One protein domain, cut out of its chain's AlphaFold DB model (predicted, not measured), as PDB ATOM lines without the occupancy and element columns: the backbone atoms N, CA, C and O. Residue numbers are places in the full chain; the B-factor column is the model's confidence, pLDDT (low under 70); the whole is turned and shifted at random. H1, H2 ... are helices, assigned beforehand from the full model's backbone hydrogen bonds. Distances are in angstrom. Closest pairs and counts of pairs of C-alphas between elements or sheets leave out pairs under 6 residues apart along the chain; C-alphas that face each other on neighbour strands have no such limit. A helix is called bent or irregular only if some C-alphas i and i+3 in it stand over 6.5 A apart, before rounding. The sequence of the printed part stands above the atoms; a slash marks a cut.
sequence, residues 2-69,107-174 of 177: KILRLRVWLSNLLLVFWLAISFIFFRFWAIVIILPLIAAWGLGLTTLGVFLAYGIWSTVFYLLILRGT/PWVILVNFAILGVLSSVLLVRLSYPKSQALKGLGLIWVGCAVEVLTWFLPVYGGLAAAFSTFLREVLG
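AT A GLANCE: This is residues 2 to 69 and 107 to 174 of the 177 residues of an uncharacterized protein of candidate division Kazan bacterium GW2011_GWB1_52_7 (UniProt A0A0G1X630). In this rod of helices, long H5 packs along H2b, hairpin H3 and H4 covers one side, H1 borders H2b opposite H5, and residues 167 to 174 stick out. The printed part has 136 residues, helices H1 to H5 and no named strand: all helix, loose, radius of gyration of the C-alphas 17.6 A, spans 66 by 32 by 21 A.

HOW THE PARTS SIT: H5, residues 132 to 171, is irregular: C-alphas 133 and 136 are 8.1 A apart. H2, residues 30 to 67, one helix by its hydrogen bonds, is bent, C-alphas 40 and 43 being 9.1 A apart; its arms are H2a, 30 to 40, and H2b, 43 to 67. H5 touches H2b, closest C-alphas Trp 143 and Gly 55, 5.4 A. H3, residues 107 to 117, and H4, 119 to 129, form a hairpin. H1, residues 2 to 28, touches H2b with residues 8 to 18 alone.

IN THESE COORDINATES: H5 measures 55.3 A, from (20.411, 35.894, 56.033) to (7.463, -1.713, 17.632) at C-alphas 132 and 171.

THE WHOLE: Residues 70 to 106 are not printed; C-alphas 69 and 107 are 24.8 A apart. pLDDT is under 70 in 23 residues.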
ATOM      1  N   LYS A   2      44.572  35.122  60.212       59.38
ATOM      2  CA  LYS A   2      44.933  34.190  59.109       59.38
ATOM      3  C   LYS A   2      43.861  33.125  58.786       59.38
ATOM      4  O   LYS A   2      43.559  32.908  57.619       59.38
ATOM      5  N   ILE A   3      43.211  32.549  59.803       64.19
ATOM      6  CA  ILE A   3      42.203  31.476  59.643       64.19
ATOM      7  C   ILE A   3      40.930  31.964  58.929       64.19
ATOM      8  O   ILE A   3      40.392  31.286  58.059       64.19
ATOM      9  N   LEU A   4      40.469  33.177  59.246       59.62
ATOM     10  CA  LEU A   4      39.276  33.771  58.632       59.62
ATOM     11  C   LEU A   4      39.489  34.067  57.140       59.62
ATOM     12  O   LEU A   4      38.604  33.819  56.324       59.62
ATOM     13  N   ARG A   5      40.689  34.533  56.770       64.06
ATOM     14  CA  ARG A   5      41.064  34.798  55.375       64.06
ATOM     15  C   ARG A   5      41.196  33.497  54.570       64.06
ATOM     16  O   ARG A   5      40.707  33.446  53.445       64.06
ATOM     17  N   LEU A   6      41.760  32.444  55.170       70.25
ATOM     18  CA  LEU A   6      41.841  31.108  54.568       70.25
ATOM     19  C   LEU A   6      40.447  30.508  54.328       70.25
ATOM     20  O   LEU A   6      40.161  30.032  53.236       70.25
ATOM     21  N   ARG A   7      39.544  30.606  55.314       65.81
ATOM     22  CA  ARG A   7      38.167  30.093  55.214       65.81
ATOM     23  C   ARG A   7      37.367  30.772  54.099       65.81
ATOM     24  O   ARG A   7      36.636  30.104  53.373       65.81
ATOM     25  N   VAL A   8      37.521  32.089  53.944       66.38
ATOM     26  CA  VAL A   8      36.889  32.845  52.851       66.38
ATOM     27  C   VAL A   8      37.487  32.460  51.500       66.38
ATOM     28  O   VAL A   8      36.743  32.271  50.544       66.38
ATOM     29  N   TRP A   9      38.810  32.315  51.410       69.50
ATOM     30  CA  TRP A   9      39.469  31.900  50.174       69.50
ATOM     31  C   TRP A   9      39.025  30.498  49.731       69.50
ATOM     32  O   TRP A   9      38.608  30.325  48.588       69.50
ATOM     33  N   LEU A  10      38.993  29.540  50.661       71.44
ATOM     34  CA  LEU A  10      38.548  28.171  50.404       71.44
ATOM     35  C   LEU A  10      37.090  28.128  49.927       71.44
ATOM     36  O   LEU A  10      36.788  27.456  48.952       71.44
ATOM     37  N   SER A  11      36.195  28.894  50.563       65.75
ATOM     38  CA  SER A  11      34.785  28.979  50.158       65.75
ATOM     39  C   SER A  11      34.610  29.530  48.742       65.75
ATOM     40  O   SER A  11      33.689  29.119  48.045       65.75
ATOM     41  N   ASN A  12      35.467  30.461  48.319       67.00
ATOM     42  CA  ASN A  12      35.407  31.043  46.980       67.00
ATOM     43  C   ASN A  12      35.890  30.047  45.925       67.00
ATOM     44  O   ASN A  12      35.276  29.932  44.870       67.00
ATOM     45  N   LEU A  13      36.968  29.323  46.232       73.31
ATOM     46  CA  LEU A  13      37.511  28.287  45.364       73.31
ATOM     47  C   LEU A  13      36.503  27.140  45.214       73.31
ATOM     48  O   LEU A  13      36.147  26.781  44.096       73.31
ATOM     49  N   LEU A  14      35.944  26.669  46.334       74.81
ATOM     50  CA  LEU A  14      34.858  25.687  46.365       74.81
ATOM     51  C   LEU A  14      33.666  26.128  45.520       74.81
ATOM     52  O   LEU A  14      33.154  25.317  44.767       74.81
ATOM     53  N   LEU A  15      33.241  27.391  45.590       70.50
ATOM     54  CA  LEU A  15      32.090  27.885  44.826       70.50
ATOM     55  C   LEU A  15      32.330  27.834  43.306       70.50
ATOM     56  O   LEU A  15      31.431  27.445  42.564       70.50
ATOM     57  N   VAL A  16      33.538  28.177  42.844       68.38
ATOM     58  CA  VAL A  16      33.918  28.088  41.420       68.38
ATOM     59  C   VAL A  16      33.997  26.631  40.960       68.38
ATOM     60  O   VAL A  16      33.441  26.293  39.918       68.38
ATOM     61  N   PHE A  17      34.625  25.761  41.755       72.81
ATOM     62  CA  PHE A  17      34.680  24.325  41.466       72.81
ATOM     63  C   PHE A  17      33.286  23.688  41.452       72.81
ATOM     64  O   PHE A  17      32.977  22.916  40.550       72.81
ATOM     65  N   TRP A  18      32.424  24.059  42.402       77.62
ATOM     66  CA  TRP A  18      31.037  23.606  42.464       77.62
ATOM     67  C   TRP A  18      30.305  24.005  41.177       77.62
ATOM     68  O   TRP A  18      29.794  23.143  40.471       77.62
ATOM     69  N   LEU A  19      30.360  25.279  40.773       71.69
ATOM     70  CA  LEU A  19      29.765  25.742  39.511       71.69
ATOM     71  C   LEU A  19      30.274  24.971  38.280       71.69
ATOM     72  O   LEU A  19      29.465  24.567  37.445       71.69
ATOM     73  N   ALA A  20      31.580  24.721  38.179       66.00
ATOM     74  CA  ALA A  20      32.150  23.972  37.058       66.00
ATOM     75  C   ALA A  20      31.615  22.530  36.988       66.00
ATOM     76  O   ALA A  20      31.201  22.072  35.922       66.00
ATOM     77  N   ILE A  21      31.541  21.843  38.134       71.06
ATOM     78  CA  ILE A  21      30.999  20.483  38.227       71.06
ATOM     79  C   ILE A  21      29.525  20.454  37.799       71.06
ATOM     80  O   ILE A  21      29.137  19.552  37.060       71.06
ATOM     81  N   SER A  22      28.716  21.455  38.173       67.31
ATOM     82  CA  SER A  22      27.307  21.492  37.750       67.31
ATOM     83  C   SER A  22      27.138  21.545  36.232       67.31
ATOM     84  O   SER A  22      26.255  20.885  35.690       67.31
ATOM     85  N   PHE A  23      27.996  22.298  35.540       63.50
ATOM     86  CA  PHE A  23      27.889  22.482  34.096       63.50
ATOM     87  C   PHE A  23      28.282  21.214  33.331       63.50
ATOM     88  O   PHE A  23      27.666  20.879  32.322       63.50
ATOM     89  N   ILE A  24      29.280  20.489  33.839       61.25
ATOM     90  CA  ILE A  24      29.788  19.263  33.220       61.25
ATOM     91  C   ILE A  24      28.858  18.082  33.525       61.25
ATOM     92  O   ILE A  24      28.461  17.354  32.618       61.25
ATOM     93  N   PHE A  25      28.475  17.892  34.789       63.12
ATOM     94  CA  PHE A  25      27.791  16.673  35.217       63.12
ATOM     95  C   PHE A  25      26.300  16.674  34.853       63.12
ATOM     96  O   PHE A  25      25.802  15.699  34.297       63.12
ATOM     97  N   PHE A  26      25.588  17.782  35.091       62.34
ATOM     98  CA  PHE A  26      24.135  17.823  34.884       62.34
ATOM     99  C   PHE A  26      23.704  18.087  33.441       62.34
ATOM    100  O   PHE A  26      22.546  17.853  33.111       62.34
ATOM    101  N   ARG A  27      24.609  18.558  32.575       60.81
ATOM    102  CA  ARG A  27      24.265  18.946  31.198       60.81
ATOM    103  C   ARG A  27      24.774  17.977  30.133       60.81
ATOM    104  O   ARG A  27      24.081  17.784  29.143       60.81
ATOM    105  N   PHE A  28      25.937  17.356  30.342       60.38
ATOM    106  CA  PHE A  28      26.530  16.440  29.357       60.38
ATOM    107  C   PHE A  28      26.295  14.962  29.676       60.38
ATOM    108  O   PHE A  28      25.996  14.185  28.777       60.38
ATOM    109  N   TRP A  29      26.390  14.568  30.947       63.12
ATOM    110  CA  TRP A  29      26.327  13.152  31.335       63.12
ATOM    111  C   TRP A  29      24.943  12.686  31.782       63.12
ATOM    112  O   TRP A  29      24.716  11.489  31.944       63.12
ATOM    113  N   ALA A  30      24.005  13.622  31.936       66.56
ATOM    114  CA  ALA A  30      22.662  13.335  32.413       66.56
ATOM    115  C   ALA A  30      21.952  12.287  31.544       66.56
ATOM    116  O   ALA A  30      21.474  11.304  32.085       66.56
ATOM    117  N   ILE A  31      21.962  12.407  30.215       67.88
ATOM    118  CA  ILE A  31      21.256  11.461  29.329       67.88
ATOM    119  C   ILE A  31      21.826  10.039  29.435       67.88
ATOM    120  O   ILE A  31      21.069   9.078  29.560       67.88
ATOM    121  N   VAL A  32      23.156   9.918  29.443       74.06
ATOM    122  CA  VAL A  32      23.867   8.628  29.472       74.06
ATOM    123  C   VAL A  32      23.640   7.887  30.789       74.06
ATOM    124  O   VAL A  32      23.595   6.663  30.801       74.06
ATOM    125  N   ILE A  33      23.481   8.612  31.898       78.44
ATOM    126  CA  ILE A  33      23.327   8.024  33.234       78.44
ATOM    127  C   ILE A  33      21.846   7.841  33.600       78.44
ATOM    128  O   ILE A  33      21.466   6.825  34.180       78.44
ATOM    129  N   ILE A  34      20.993   8.805  33.251       79.62
ATOM    130  CA  ILE A  34      19.592   8.854  33.686       79.62
ATOM    131  C   ILE A  34      18.736   7.833  32.941       79.62
ATOM    132  O   ILE A  34      17.909   7.190  33.578       79.62
ATOM    133  N   LEU A  35      18.923   7.641  31.630       76.56
ATOM    134  CA  LEU A  35      18.113   6.676  30.876       76.56
ATOM    135  C   LEU A  35      18.303   5.228  31.373       76.56
ATOM    136  O   LEU A  35      17.291   4.577  31.644       76.56
ATOM    137  N   PRO A  36      19.537   4.724  31.598       80.50
ATOM    138  CA  PRO A  36      19.734   3.415  32.223       80.50
ATOM    139  C   PRO A  36      19.152   3.320  33.635       80.50
ATOM    140  O   PRO A  36      18.576   2.295  33.991       80.50
ATOM    141  N   LEU A  37      19.258   4.384  34.439       82.88
ATOM    142  CA  LEU A  37      18.664   4.424  35.779       82.88
ATOM    143  C   LEU A  37      17.136   4.318  35.738       82.88
ATOM    144  O   LEU A  37      16.564   3.604  36.560       82.88
ATOM    145  N   ILE A  38      16.481   4.990  34.784       83.50
ATOM    146  CA  ILE A  38      15.028   4.889  34.586       83.50
ATOM    147  C   ILE A  38      14.650   3.465  34.177       83.50
ATOM    148  O   ILE A  38      13.679   2.931  34.706       83.50
ATOM    149  N   ALA A  39      15.417   2.839  33.281       79.56
ATOM    150  CA  ALA A  39      15.168   1.461  32.868       79.56
ATOM    151  C   ALA A  39      15.339   0.460  34.027       79.56
ATOM    152  O   ALA A  39      14.548  -0.467  34.154       79.56
ATOM    153  N   ALA A  40      16.341   0.657  34.891       83.38
ATOM    154  CA  ALA A  40      16.633  -0.258  35.990       83.38
ATOM    155  C   ALA A  40      15.691  -0.094  37.195       83.38
ATOM    156  O   ALA A  40      15.275  -1.086  37.789       83.38
ATOM    157  N   TRP A  41      15.403   1.145  37.609       85.50
ATOM    158  CA  TRP A  41      14.714   1.442  38.877       85.50
ATOM    159  C   TRP A  41      13.347   2.110  38.693       85.50
ATOM    160  O   TRP A  41      12.625   2.331  39.664       85.50
ATOM    161  N   GLY A  42      12.966   2.418  37.455       84.19
ATOM    162  CA  GLY A  42      11.699   3.056  37.126       84.19
ATOM    163  C   GLY A  42      11.712   4.576  37.303       84.19
ATOM    164  O   GLY A  42      12.434   5.151  38.121       84.19
ATOM    165  N   LEU A  43      10.833   5.239  36.545       85.12
ATOM    166  CA  LEU A  43      10.744   6.700  36.466       85.12
ATOM    167  C   LEU A  43      10.587   7.362  37.842       85.12
ATOM    168  O   LEU A  43      11.229   8.374  38.112       85.12
ATOM    169  N   GLY A  44       9.749   6.800  38.719       84.19
ATOM    170  CA  GLY A  44       9.453   7.382  40.029       84.19
ATOM    171  C   GLY A  44      10.683   7.470  40.936       84.19
ATOM    172  O   GLY A  44      10.991   8.546  41.453       84.19
ATOM    173  N   LEU A  45      11.426   6.366  41.084       86.00
ATOM    174  CA  LEU A  45      12.626   6.327  41.925       86.00
ATOM    175  C   LEU A  45      13.751   7.187  41.343       86.00
ATOM    176  O   LEU A  45      14.409   7.911  42.093       86.00
ATOM    177  N   THR A  46      13.939   7.187  40.020       85.69
ATOM    178  CA  THR A  46      14.935   8.068  39.394       85.69
ATOM    179  C   THR A  46      14.563   9.541  39.555       85.69
ATOM    180  O   THR A  46      15.429  10.351  39.876       85.69
ATOM    181  N   THR A  47      13.280   9.893  39.416       86.50
ATOM    182  CA  THR A  47      12.784  11.263  39.635       86.50
ATOM    183  C   THR A  47      13.062  11.721  41.064       86.50
ATOM    184  O   THR A  47      13.574  12.823  41.268       86.50
ATOM    185  N   LEU A  48      12.790  10.868  42.057       89.69
ATOM    186  CA  LEU A  48      13.097  11.158  43.457       89.69
ATOM    187  C   LEU A  48      14.606  11.336  43.675       89.69
ATOM    188  O   LEU A  48      15.024  12.287  44.335       89.69
ATOM    189  N   GLY A  49      15.429  10.462  43.092       87.94
ATOM    190  CA  GLY A  49      16.887  10.557  43.164       87.94
ATOM    191  C   GLY A  49      17.423  11.863  42.573       87.94
ATOM    192  O   GLY A  49      18.247  12.529  43.197       87.94
ATOM    193  N   VAL A  50      16.910  12.276  41.412       86.69
ATOM    194  CA  VAL A  50      17.292  13.539  40.761       86.69
ATOM    195  C   VAL A  50      16.826  14.741  41.573       86.69
ATOM    196  O   VAL A  50      17.608  15.667  41.782       86.69
ATOM    197  N   PHE A  51      15.605  14.708  42.109       90.38
ATOM    198  CA  PHE A  51      15.113  15.732  43.027       90.38
ATOM    199  C   PHE A  51      16.021  15.895  44.251       90.38
ATOM    200  O   PHE A  51      16.404  17.018  44.584       90.38
ATOM    201  N   LEU A  52      16.418  14.792  44.891       92.19
ATOM    202  CA  LEU A  52      17.328  14.822  46.036       92.19
ATOM    203  C   LEU A  52      18.710  15.344  45.644       92.19
ATOM    204  O   LEU A  52      19.256  16.200  46.340       92.19
ATOM    205  N   ALA A  53      19.261  14.882  44.520       88.00
ATOM    206  CA  ALA A  53      20.550  15.346  44.021       88.00
ATOM    207  C   ALA A  53      20.531  16.860  43.759       88.00
ATOM    208  O   ALA A  53      21.407  17.577  44.247       88.00
ATOM    209  N   TYR A  54      19.504  17.364  43.068       86.81
ATOM    210  CA  TYR A  54      19.321  18.795  42.818       86.81
ATOM    211  C   TYR A  54      19.115  19.567  44.121       86.81
ATOM    212  O   TYR A  54      19.750  20.600  44.324       86.81
ATOM    213  N   GLY A  55      18.278  19.079  45.036       88.31
ATOM    214  CA  GLY A  55      18.014  19.715  46.326       88.31
ATOM    215  C   GLY A  55      19.263  19.839  47.199       88.31
ATOM    216  O   GLY A  55      19.580  20.934  47.677       88.31
ATOM    217  N   ILE A  56      20.026  18.753  47.354       90.06
ATOM    218  CA  ILE A  56      21.292  18.738  48.104       90.06
ATOM    219  C   ILE A  56      22.301  19.676  47.440       90.06
ATOM    220  O   ILE A  56      22.882  20.534  48.108       90.06
ATOM    221  N   TRP A  57      22.467  19.567  46.121       87.50
ATOM    222  CA  TRP A  57      23.378  20.409  45.353       87.50
ATOM    223  C   TRP A  57      23.080  21.902  45.530       87.50
ATOM    224  O   TRP A  57      23.973  22.697  45.842       87.50
ATOM    225  N   SER A  58      21.810  22.272  45.376       87.00
ATOM    226  CA  SER A  58      21.311  23.643  45.508       87.00
ATOM    227  C   SER A  58      21.448  24.170  46.924       87.00
ATOM    228  O   SER A  58      21.782  25.335  47.120       87.00
ATOM    229  N   THR A  59      21.230  23.309  47.917       89.81
ATOM    230  CA  THR A  59      21.418  23.630  49.333       89.81
ATOM    231  C   THR A  59      22.878  23.957  49.615       89.81
ATOM    232  O   THR A  59      23.172  25.014  50.177       89.81
ATOM    233  N   VAL A  60      23.811  23.103  49.177       86.81
ATOM    234  CA  VAL A  60      25.252  23.355  49.328       86.81
ATOM    235  C   VAL A  60      25.636  24.650  48.616       86.81
ATOM    236  O   VAL A  60      26.293  25.504  49.215       86.81
ATOM    237  N   PHE A  61      25.163  24.849  47.385       85.19
ATOM    238  CA  PHE A  61      25.437  26.060  46.619       85.19
ATOM    239  C   PHE A  61      24.909  27.317  47.323       85.19
ATOM    240  O   PHE A  61      25.650  28.282  47.517       85.19
ATOM    241  N   TYR A  62      23.666  27.289  47.802       86.25
ATOM    242  CA  TYR A  62      23.062  28.386  48.552       86.25
ATOM    243  C   TYR A  62      23.851  28.719  49.814       86.25
ATOM    244  O   TYR A  62      24.158  29.887  50.051       86.25
ATOM    245  N   LEU A  63      24.242  27.709  50.597       85.38
ATOM    246  CA  LEU A  63      25.035  27.893  51.812       85.38
ATOM    247  C   LEU A  63      26.427  28.463  51.511       85.38
ATOM    248  O   LEU A  63      26.900  29.338  52.247       85.38
ATOM    249  N   LEU A  64      27.067  28.020  50.424       80.19
ATOM    250  CA  LEU A  64      28.342  28.568  49.958       80.19
ATOM    251  C   LEU A  64      28.200  30.047  49.578       80.19
ATOM    252  O   LEU A  64      29.020  30.859  50.006       80.19
ATOM    253  N   ILE A  65      27.138  30.435  48.865       78.38
ATOM    254  CA  ILE A  65      26.890  31.848  48.524       78.38
ATOM    255  C   ILE A  65      26.505  32.660  49.771       78.38
ATOM    256  O   ILE A  65      26.865  33.831  49.899       78.38
ATOM    257  N   LEU A  66      25.795  32.062  50.729       77.88
ATOM    258  CA  LEU A  66      25.402  32.731  51.969       77.88
ATOM    259  C   LEU A  66      26.622  33.091  52.834       77.88
ATOM    260  O   LEU A  66      26.621  34.127  53.510       77.88
ATOM    261  N   ARG A  67      27.674  32.263  52.779       71.88
ATOM    262  CA  ARG A  67      28.969  32.481  53.445       71.88
ATOM    263  C   ARG A  67      29.970  33.284  52.605       71.88
ATOM    264  O   ARG A  67      30.839  33.944  53.174       71.88
ATOM    265  N   GLY A  68      29.865  33.236  51.280       64.19
ATOM    266  CA  GLY A  68      30.806  33.852  50.351       64.19
ATOM    267  C   GLY A  68      30.697  35.378  50.291       64.19
ATOM    268  O   GLY A  68      29.665  35.930  49.929       64.19
ATOM    269  N   THR A  69      31.809  36.076  50.536       59.75
ATOM    270  CA  THR A  69      31.911  37.540  50.320       59.75
ATOM    271  C   THR A  69      32.070  37.919  48.843       59.75
ATOM    272  O   THR A  69      32.099  39.102  48.509       59.75
ATOM    273  N   PRO A 107       7.469  34.676  45.842       85.19
ATOM    274  CA  PRO A 107       7.904  33.287  45.687       85.19
ATOM    275  C   PRO A 107       7.612  32.703  44.301       85.19
ATOM    276  O   PRO A 107       8.444  31.994  43.746       85.19
ATOM    277  N   TRP A 108       6.473  33.057  43.699       86.19
ATOM    278  CA  TRP A 108       6.084  32.572  42.374       86.19
ATOM    279  C   TRP A 108       7.049  33.009  41.263       86.19
ATOM    280  O   TRP A 108       7.331  32.215  40.375       86.19
ATOM    281  N   VAL A 109       7.629  34.216  41.331       85.31
ATOM    282  CA  VAL A 109       8.622  34.688  40.341       85.31
ATOM    283  C   VAL A 109       9.871  33.814  40.389       85.31
ATOM    284  O   VAL A 109      10.467  33.498  39.361       85.31
ATOM    285  N   ILE A 110      10.262  33.406  41.595       85.44
ATOM    286  CA  ILE A 110      11.425  32.551  41.814       85.44
ATOM    287  C   ILE A 110      11.141  31.137  41.301       85.44
ATOM    288  O   ILE A 110      11.987  30.570  40.617       85.44
ATOM    289  N   LEU A 111       9.950  30.592  41.560       88.69
ATOM    290  CA  LEU A 111       9.546  29.279  41.042       88.69
ATOM    291  C   LEU A 111       9.454  29.259  39.511       88.69
ATOM    292  O   LEU A 111       9.905  28.304  38.886       88.69
ATOM    293  N   VAL A 112       8.954  30.334  38.894       86.94
ATOM    294  CA  VAL A 112       8.983  30.503  37.433       86.94
ATOM    295  C   VAL A 112      10.426  30.546  36.921       86.94
ATOM    296  O   VAL A 112      10.721  29.980  35.873       86.94
ATOM    297  N   ASN A 113      11.355  31.157  37.663       86.75
ATOM    298  CA  ASN A 113      12.772  31.128  37.293       86.75
ATOM    299  C   ASN A 113      13.349  29.707  37.329       86.75
ATOM    300  O   ASN A 113      14.043  29.335  36.385       86.75
ATOM    301  N   PHE A 114      13.008  28.906  38.347       86.62
ATOM    302  CA  PHE A 114      13.393  27.488  38.418       86.62
ATOM    303  C   PHE A 114      12.871  26.719  37.204       86.62
ATOM    304  O   PHE A 114      13.621  25.987  36.569       86.62
ATOM    305  N   ALA A 115      11.616  26.959  36.823       84.44
ATOM    306  CA  ALA A 115      11.003  26.315  35.670       84.44
ATOM    307  C   ALA A 115      11.601  26.736  34.314       84.44
ATOM    308  O   ALA A 115      11.431  26.008  33.348       84.44
ATOM    309  N   ILE A 116      12.258  27.894  34.185       81.94
ATOM    310  CA  ILE A 116      12.729  28.403  32.877       81.94
ATOM    311  C   ILE A 116      14.253  28.348  32.750       81.94
ATOM    312  O   ILE A 116      14.784  27.966  31.709       81.94
ATOM    313  N   LEU A 117      14.964  28.779  33.789       80.06
ATOM    314  CA  LEU A 117      16.418  28.957  33.784       80.06
ATOM    315  C   LEU A 117      17.151  27.910  34.638       80.06
ATOM    316  O   LEU A 117      18.377  27.794  34.542       80.06
ATOM    317  N   GLY A 118      16.407  27.141  35.436       79.38
ATOM    318  CA  GLY A 118      16.907  26.033  36.239       79.38
ATOM    319  C   GLY A 118      17.535  26.441  37.572       79.38
ATOM    320  O   GLY A 118      17.494  27.602  38.005       79.38
ATOM    321  N   VAL A 119      18.148  25.459  38.230       80.88
ATOM    322  CA  VAL A 119      18.637  25.553  39.611       80.88
ATOM    323  C   VAL A 119      19.615  26.714  39.818       80.88
ATOM    324  O   VAL A 119      19.515  27.467  40.788       80.88
ATOM    325  N   LEU A 120      20.603  26.857  38.931       77.81
ATOM    326  CA  LEU A 120      21.761  27.725  39.167       77.81
ATOM    327  C   LEU A 120      21.387  29.207  39.264       77.81
ATOM    328  O   LEU A 120      21.787  29.884  40.214       77.81
ATOM    329  N   SER A 121      20.618  29.715  38.301       80.12
ATOM    330  CA  SER A 121      20.145  31.105  38.314       80.12
ATOM    331  C   SER A 121      19.181  31.348  39.469       80.12
ATOM    332  O   SER A 121      19.208  32.405  40.103       80.12
ATOM    333  N   SER A 122      18.361  30.350  39.780       84.31
ATOM    334  CA  SER A 122      17.277  30.490  40.737       84.31
ATOM    335  C   SER A 122      17.779  30.508  42.175       84.31
ATOM    336  O   SER A 122      17.329  31.334  42.966       84.31
ATOM    337  N   VAL A 123      18.801  29.714  42.513       86.56
ATOM    338  CA  VAL A 123      19.469  29.785  43.826       86.56
ATOM    339  C   VAL A 123      20.115  31.161  44.051       86.56
ATOM    340  O   VAL A 123      20.052  31.709  45.157       86.56
ATOM    341  N   LEU A 124      20.690  31.765  43.006       81.50
ATOM    342  CA  LEU A 124      21.217  33.134  43.070       81.50
ATOM    343  C   LEU A 124      20.096  34.153  43.298       81.50
ATOM    344  O   LEU A 124      20.244  35.064  44.117       81.50
ATOM    345  N   LEU A 125      18.960  33.976  42.623       83.06
ATOM    346  CA  LEU A 125      17.784  34.825  42.782       83.06
ATOM    347  C   LEU A 125      17.194  34.722  44.197       83.06
ATOM    348  O   LEU A 125      16.880  35.749  44.805       83.06
ATOM    349  N   VAL A 126      17.129  33.514  44.770       86.69
ATOM    350  CA  VAL A 126      16.735  33.285  46.171       86.69
ATOM    351  C   VAL A 126      17.677  34.031  47.109       86.69
ATOM    352  O   VAL A 126      17.229  34.747  48.003       86.69
ATOM    353  N   ARG A 127      18.993  33.924  46.901       82.81
ATOM    354  CA  ARG A 127      19.977  34.626  47.733       82.81
ATOM    355  C   ARG A 127      19.860  36.147  47.644       82.81
ATOM    356  O   ARG A 127      20.121  36.821  48.643       82.81
ATOM    357  N   LEU A 128      19.519  36.679  46.472       77.75
ATOM    358  CA  LEU A 128      19.292  38.108  46.256       77.75
ATOM    359  C   LEU A 128      17.998  38.605  46.909       77.75
ATOM    360  O   LEU A 128      17.952  39.756  47.337       77.75
ATOM    361  N   SER A 129      16.986  37.742  46.990       78.81
ATOM    362  CA  SER A 129      15.643  38.101  47.457       78.81
ATOM    363  C   SER A 129      15.457  37.915  48.963       78.81
ATOM    364  O   SER A 129      14.683  38.650  49.570       78.81
ATOM    365  N   TYR A 130      16.164  36.957  49.578       77.94
ATOM    366  CA  TYR A 130      15.994  36.612  50.992       77.94
ATOM    367  C   TYR A 130      17.201  37.011  51.860       77.94
ATOM    368  O   TYR A 130      18.341  36.636  51.552       77.94
ATOM    369  N   PRO A 131      16.971  37.713  52.989       73.88
ATOM    370  CA  PRO A 131      18.021  38.021  53.954       73.88
ATOM    371  C   PRO A 131      18.589  36.783  54.624       73.88
ATOM    372  O   PRO A 131      17.934  35.750  54.735       73.88
ATOM    373  N   LYS A 132      19.794  36.932  55.191       76.94
ATOM    374  CA  LYS A 132      20.411  35.894  56.033       76.94
ATOM    375  C   LYS A 132      19.519  35.503  57.217       76.94
ATOM    376  O   LYS A 132      19.513  34.338  57.591       76.94
ATOM    377  N   SER A 133      18.734  36.438  57.760       78.94
ATOM    378  CA  SER A 133      17.751  36.157  58.817       78.94
ATOM    379  C   SER A 133      16.613  35.238  58.359       78.94
ATOM    380  O   SER A 133      16.007  34.561  59.180       78.94
ATOM    381  N   GLN A 134      16.345  35.167  57.053       82.81
ATOM    382  CA  GLN A 134      15.322  34.313  56.446       82.81
ATOM    383  C   GLN A 134      15.936  33.166  55.625       82.81
ATOM    384  O   GLN A 134      15.285  32.630  54.729       82.81
ATOM    385  N   ALA A 135      17.170  32.754  55.937       83.69
ATOM    386  CA  ALA A 135      17.876  31.711  55.191       83.69
ATOM    387  C   ALA A 135      17.101  30.383  55.122       83.69
ATOM    388  O   ALA A 135      17.121  29.717  54.093       83.69
ATOM    389  N   LEU A 136      16.367  30.026  56.182       86.88
ATOM    390  CA  LEU A 136      15.520  28.827  56.201       86.88
ATOM    391  C   LEU A 136      14.357  28.913  55.206       86.88
ATOM    392  O   LEU A 136      14.060  27.931  54.531       86.88
ATOM    393  N   LYS A 137      13.733  30.091  55.058       86.69
ATOM    394  CA  LYS A 137      12.689  30.309  54.043       86.69
ATOM    395  C   LYS A 137      13.269  30.201  52.633       86.69
ATOM    396  O   LYS A 137      12.655  29.582  51.773       86.69
ATOM    397  N   GLY A 138      14.471  30.747  52.423       87.19
ATOM    398  CA  GLY A 138      15.206  30.596  51.167       87.19
ATOM    399  C   GLY A 138      15.518  29.132  50.842       87.19
ATOM    400  O   GLY A 138      15.274  28.697  49.722       87.19
ATOM    401  N   LEU A 139      15.976  28.352  51.825       90.94
ATOM    402  CA  LEU A 139      16.204  26.911  51.671       90.94
ATOM    403  C   LEU A 139      14.918  26.157  51.327       90.94
ATOM    404  O   LEU A 139      14.921  25.374  50.382       90.94
ATOM    405  N   GLY A 140      13.818  26.423  52.035       92.00
ATOM    406  CA  GLY A 140      12.522  25.828  51.705       92.00
ATOM    407  C   GLY A 140      12.114  26.124  50.262       92.00
ATOM    408  O   GLY A 140      11.731  25.219  49.527       92.00
ATOM    409  N   LEU A 141      12.291  27.372  49.818       91.62
ATOM    410  CA  LEU A 141      11.969  27.771  48.451       91.62
ATOM    411  C   LEU A 141      12.873  27.113  47.402       91.62
ATOM    412  O   LEU A 141      12.407  26.825  46.307       91.62
ATOM    413  N   ILE A 142      14.138  26.844  47.730       93.06
ATOM    414  CA  ILE A 142      15.047  26.091  46.859       93.06
ATOM    415  C   ILE A 142      14.540  24.670  46.654       93.06
ATOM    416  O   ILE A 142      14.484  24.216  45.519       93.06
ATOM    417  N   TRP A 143      14.137  23.980  47.720       94.81
ATOM    418  CA  TRP A 143      13.612  22.619  47.606       94.81
ATOM    419  C   TRP A 143      12.302  22.573  46.816       94.81
ATOM    420  O   TRP A 143      12.155  21.734  45.931       94.81
ATOM    421  N   VAL A 144      11.385  23.514  47.062       93.94
ATOM    422  CA  VAL A 144      10.162  23.648  46.251       93.94
ATOM    423  C   VAL A 144      10.510  23.963  44.792       93.94
ATOM    424  O   VAL A 144       9.938  23.369  43.884       93.94
ATOM    425  N   GLY A 145      11.483  24.841  44.552       91.62
ATOM    426  CA  GLY A 145      11.985  25.168  43.220       91.62
ATOM    427  C   GLY A 145      12.573  23.964  42.486       91.62
ATOM    428  O   GLY A 145      12.227  23.733  41.332       91.62
ATOM    429  N   CYS A 146      13.380  23.144  43.163       91.62
ATOM    430  CA  CYS A 146      13.903  21.896  42.608       91.62
ATOM    431  C   CYS A 146      12.779  20.919  42.247       91.62
ATOM    432  O   CYS A 146      12.858  20.273  41.207       91.62
ATOM    433  N   ALA A 147      11.724  20.821  43.065       92.25
ATOM    434  CA  ALA A 147      10.557  20.011  42.716       92.25
ATOM    435  C   ALA A 147       9.886  20.539  41.441       92.25
ATOM    436  O   ALA A 147       9.622  19.763  40.528       92.25
ATOM    437  N   VAL A 148       9.672  21.856  41.341       91.88
ATOM    438  CA  VAL A 148       9.107  22.492  40.140       91.88
ATOM    439  C   VAL A 148       9.965  22.202  38.911       91.88
ATOM    440  O   VAL A 148       9.430  21.801  37.885       91.88
ATOM    441  N   GLU A 149      11.284  22.352  38.997       88.75
ATOM    442  CA  GLU A 149      12.195  22.067  37.883       88.75
ATOM    443  C   GLU A 149      12.159  20.595  37.463       88.75
ATOM    444  O   GLU A 149      12.053  20.289  36.278       88.75
ATOM    445  N   VAL A 150      12.164  19.665  38.419       87.38
ATOM    446  CA  VAL A 150      12.054  18.233  38.119       87.38
ATOM    447  C   VAL A 150      10.713  17.913  37.449       87.38
ATOM    448  O   VAL A 150      10.678  17.181  36.462       87.38
ATOM    449  N   LEU A 151       9.612  18.497  37.923       87.94
ATOM    450  CA  LEU A 151       8.286  18.287  37.338       87.94
ATOM    451  C   LEU A 151       8.127  18.936  35.954       87.94
ATOM    452  O   LEU A 151       7.384  18.413  35.129       87.94
ATOM    453  N   THR A 152       8.799  20.058  35.690       85.88
ATOM    454  CA  THR A 152       8.645  20.831  34.441       85.88
ATOM    455  C   THR A 152       9.654  20.462  33.357       85.88
ATOM    456  O   THR A 152       9.327  20.561  32.179       85.88
ATOM    457  N   TRP A 153      10.849  19.999  33.730       82.25
ATOM    458  CA  TRP A 153      11.899  19.601  32.791       82.25
ATOM    459  C   TRP A 153      12.202  18.116  32.844       82.25
ATOM    460  O   TRP A 153      12.131  17.445  31.819       82.25
ATOM    461  N   PHE A 154      12.553  17.588  34.018       81.88
ATOM    462  CA  PHE A 154      13.060  16.222  34.103       81.88
ATOM    463  C   PHE A 154      12.001  15.196  33.686       81.88
ATOM    464  O   PHE A 154      12.247  14.368  32.812       81.88
ATOM    465  N   LEU A 155      10.813  15.272  34.281       83.06
ATOM    466  CA  LEU A 155       9.723  14.338  34.015       83.06
ATOM    467  C   LEU A 155       9.257  14.389  32.551       83.06
ATOM    468  O   LEU A 155       9.186  13.329  31.933       83.06
ATOM    469  N   PRO A 156       9.006  15.569  31.953       83.25
ATOM    470  CA  PRO A 156       8.607  15.644  30.550       83.25
ATOM    471  C   PRO A 156       9.707  15.195  29.587       83.25
ATOM    472  O   PRO A 156       9.430  14.428  28.667       83.25
ATOM    473  N   VAL A 157      10.957  15.620  29.804       82.69
ATOM    474  CA  VAL A 157      12.071  15.276  28.909       82.69
ATOM    475  C   VAL A 157      12.419  13.800  29.036       82.69
ATOM    476  O   VAL A 157      12.373  13.075  28.050       82.69
ATOM    477  N   TYR A 158      12.740  13.321  30.235       77.75
ATOM    478  CA  TYR A 158      13.233  11.957  30.416       77.75
ATOM    479  C   TYR A 158      12.113  10.922  30.507       77.75
ATOM    480  O   TYR A 158      12.300   9.806  30.034       77.75
ATOM    481  N   GLY A 159      10.944  11.276  31.044       76.12
ATOM    482  CA  GLY A 159       9.764  10.410  30.991       76.12
ATOM    483  C   GLY A 159       9.215  10.273  29.576       76.12
ATOM    484  O   GLY A 159       8.939   9.158  29.141       76.12
ATOM    485  N   GLY A 160       9.145  11.378  28.824       79.19
ATOM    486  CA  GLY A 160       8.783  11.352  27.407       79.19
ATOM    487  C   GLY A 160       9.783  10.555  26.565       79.19
ATOM    488  O   GLY A 160       9.379   9.691  25.790       79.19
ATOM    489  N   LEU A 161      11.091  10.777  26.759       77.94
ATOM    490  CA  LEU A 161      12.140  10.015  26.071       77.94
ATOM    491  C   LEU A 161      12.114   8.525  26.426       77.94
ATOM    492  O   LEU A 161      12.257   7.696  25.533       77.94
ATOM    493  N   ALA A 162      11.914   8.169  27.697       75.50
ATOM    494  CA  ALA A 162      11.827   6.772  28.117       75.50
ATOM    495  C   ALA A 162      10.618   6.061  27.490       75.50
ATOM    496  O   ALA A 162      10.753   4.925  27.040       75.50
ATOM    497  N   ALA A 163       9.466   6.736  27.406       79.88
ATOM    498  CA  ALA A 163       8.281   6.210  26.731       79.88
ATOM    499  C   ALA A 163       8.503   6.047  25.218       79.88
ATOM    500  O   ALA A 163       8.193   5.002  24.658       79.88
ATOM    501  N   ALA A 164       9.099   7.040  24.552       79.06
ATOM    502  CA  ALA A 164       9.417   6.938  23.128       79.06
ATOM    503  C   ALA A 164      10.413   5.799  22.840       79.06
ATOM    504  O   ALA A 164      10.265   5.068  21.862       79.06
ATOM    505  N   PHE A 165      11.411   5.624  23.708       76.88
ATOM    506  CA  PHE A 165      12.415   4.573  23.580       76.88
ATOM    507  C   PHE A 165      11.825   3.173  23.789       76.88
ATOM    508  O   PHE A 165      12.142   2.261  23.025       76.88
ATOM    509  N   SER A 166      10.935   2.996  24.770       73.25
ATOM    510  CA  SER A 166      10.258   1.712  24.985       73.25
ATOM    511  C   SER A 166       9.311   1.364  23.834       73.25
ATOM    512  O   SER A 166       9.309   0.218  23.382       73.25
ATOM    513  N   THR A 167       8.577   2.342  23.289       80.44
ATOM    514  CA  THR A 167       7.763   2.149  22.079       80.44
ATOM    515  C   THR A 167       8.630   1.758  20.884       80.44
ATOM    516  O   THR A 167       8.314   0.788  20.205       80.44
ATOM    517  N   PHE A 168       9.761   2.436  20.657       79.56
ATOM    518  CA  PHE A 168      10.686   2.097  19.571       79.56
ATOM    519  C   PHE A 168      11.237   0.669  19.700       79.56
ATOM    520  O   PHE A 168      11.221  -0.091  18.733       79.56
ATOM    521  N   LEU A 169      11.682   0.269  20.895       77.56
ATOM    522  CA  LEU A 169      12.173  -1.091  21.143       77.56
ATOM    523  C   LEU A 169      11.104  -2.153  20.867       77.56
ATOM    524  O   LEU A 169      11.405  -3.193  20.281       77.56
ATOM    525  N   ARG A 170       9.859  -1.872  21.252       80.25
ATOM    526  CA  ARG A 170       8.743  -2.799  21.083       80.25
ATOM    527  C   ARG A 170       8.274  -2.898  19.634       80.25
ATOM    528  O   ARG A 170       8.076  -4.004  19.145       80.25
ATOM    529  N   GLU A 171       8.082  -1.766  18.963       82.19
ATOM    530  CA  GLU A 171       7.463  -1.713  17.632       82.19
ATOM    531  C   GLU A 171       8.461  -1.909  16.490       82.19
ATOM    532  O   GLU A 171       8.106  -2.487  15.468       82.19
ATOM    533  N   VAL A 172       9.708  -1.459  16.655       77.81
ATOM    534  CA  VAL A 172      10.724  -1.524  15.591       77.81
ATOM    535  C   VAL A 172      11.646  -2.722  15.770       77.81
ATOM    536  O   VAL A 172      11.990  -3.384  14.796       77.81
ATOM    537  N   LEU A 173      12.052  -3.008  17.010       77.19
ATOM    538  CA  LEU A 173      13.023  -4.066  17.305       77.19
ATOM    539  C   LEU A 173      12.374  -5.360  17.820       77.19
ATOM    540  O   LEU A 173      13.057  -6.376  17.913       77.19
ATOM    541  N   GLY A 174      11.073  -5.347  18.131       75.81
ATOM    542  CA  GLY A 174      10.338  -6.519  18.619       75.81
ATOM    543  C   GLY A 174      10.766  -7.000  20.011       75.81
ATOM    544  O   GLY A 174      10.459  -8.128  20.390       75.81
TER     545      GLY A 174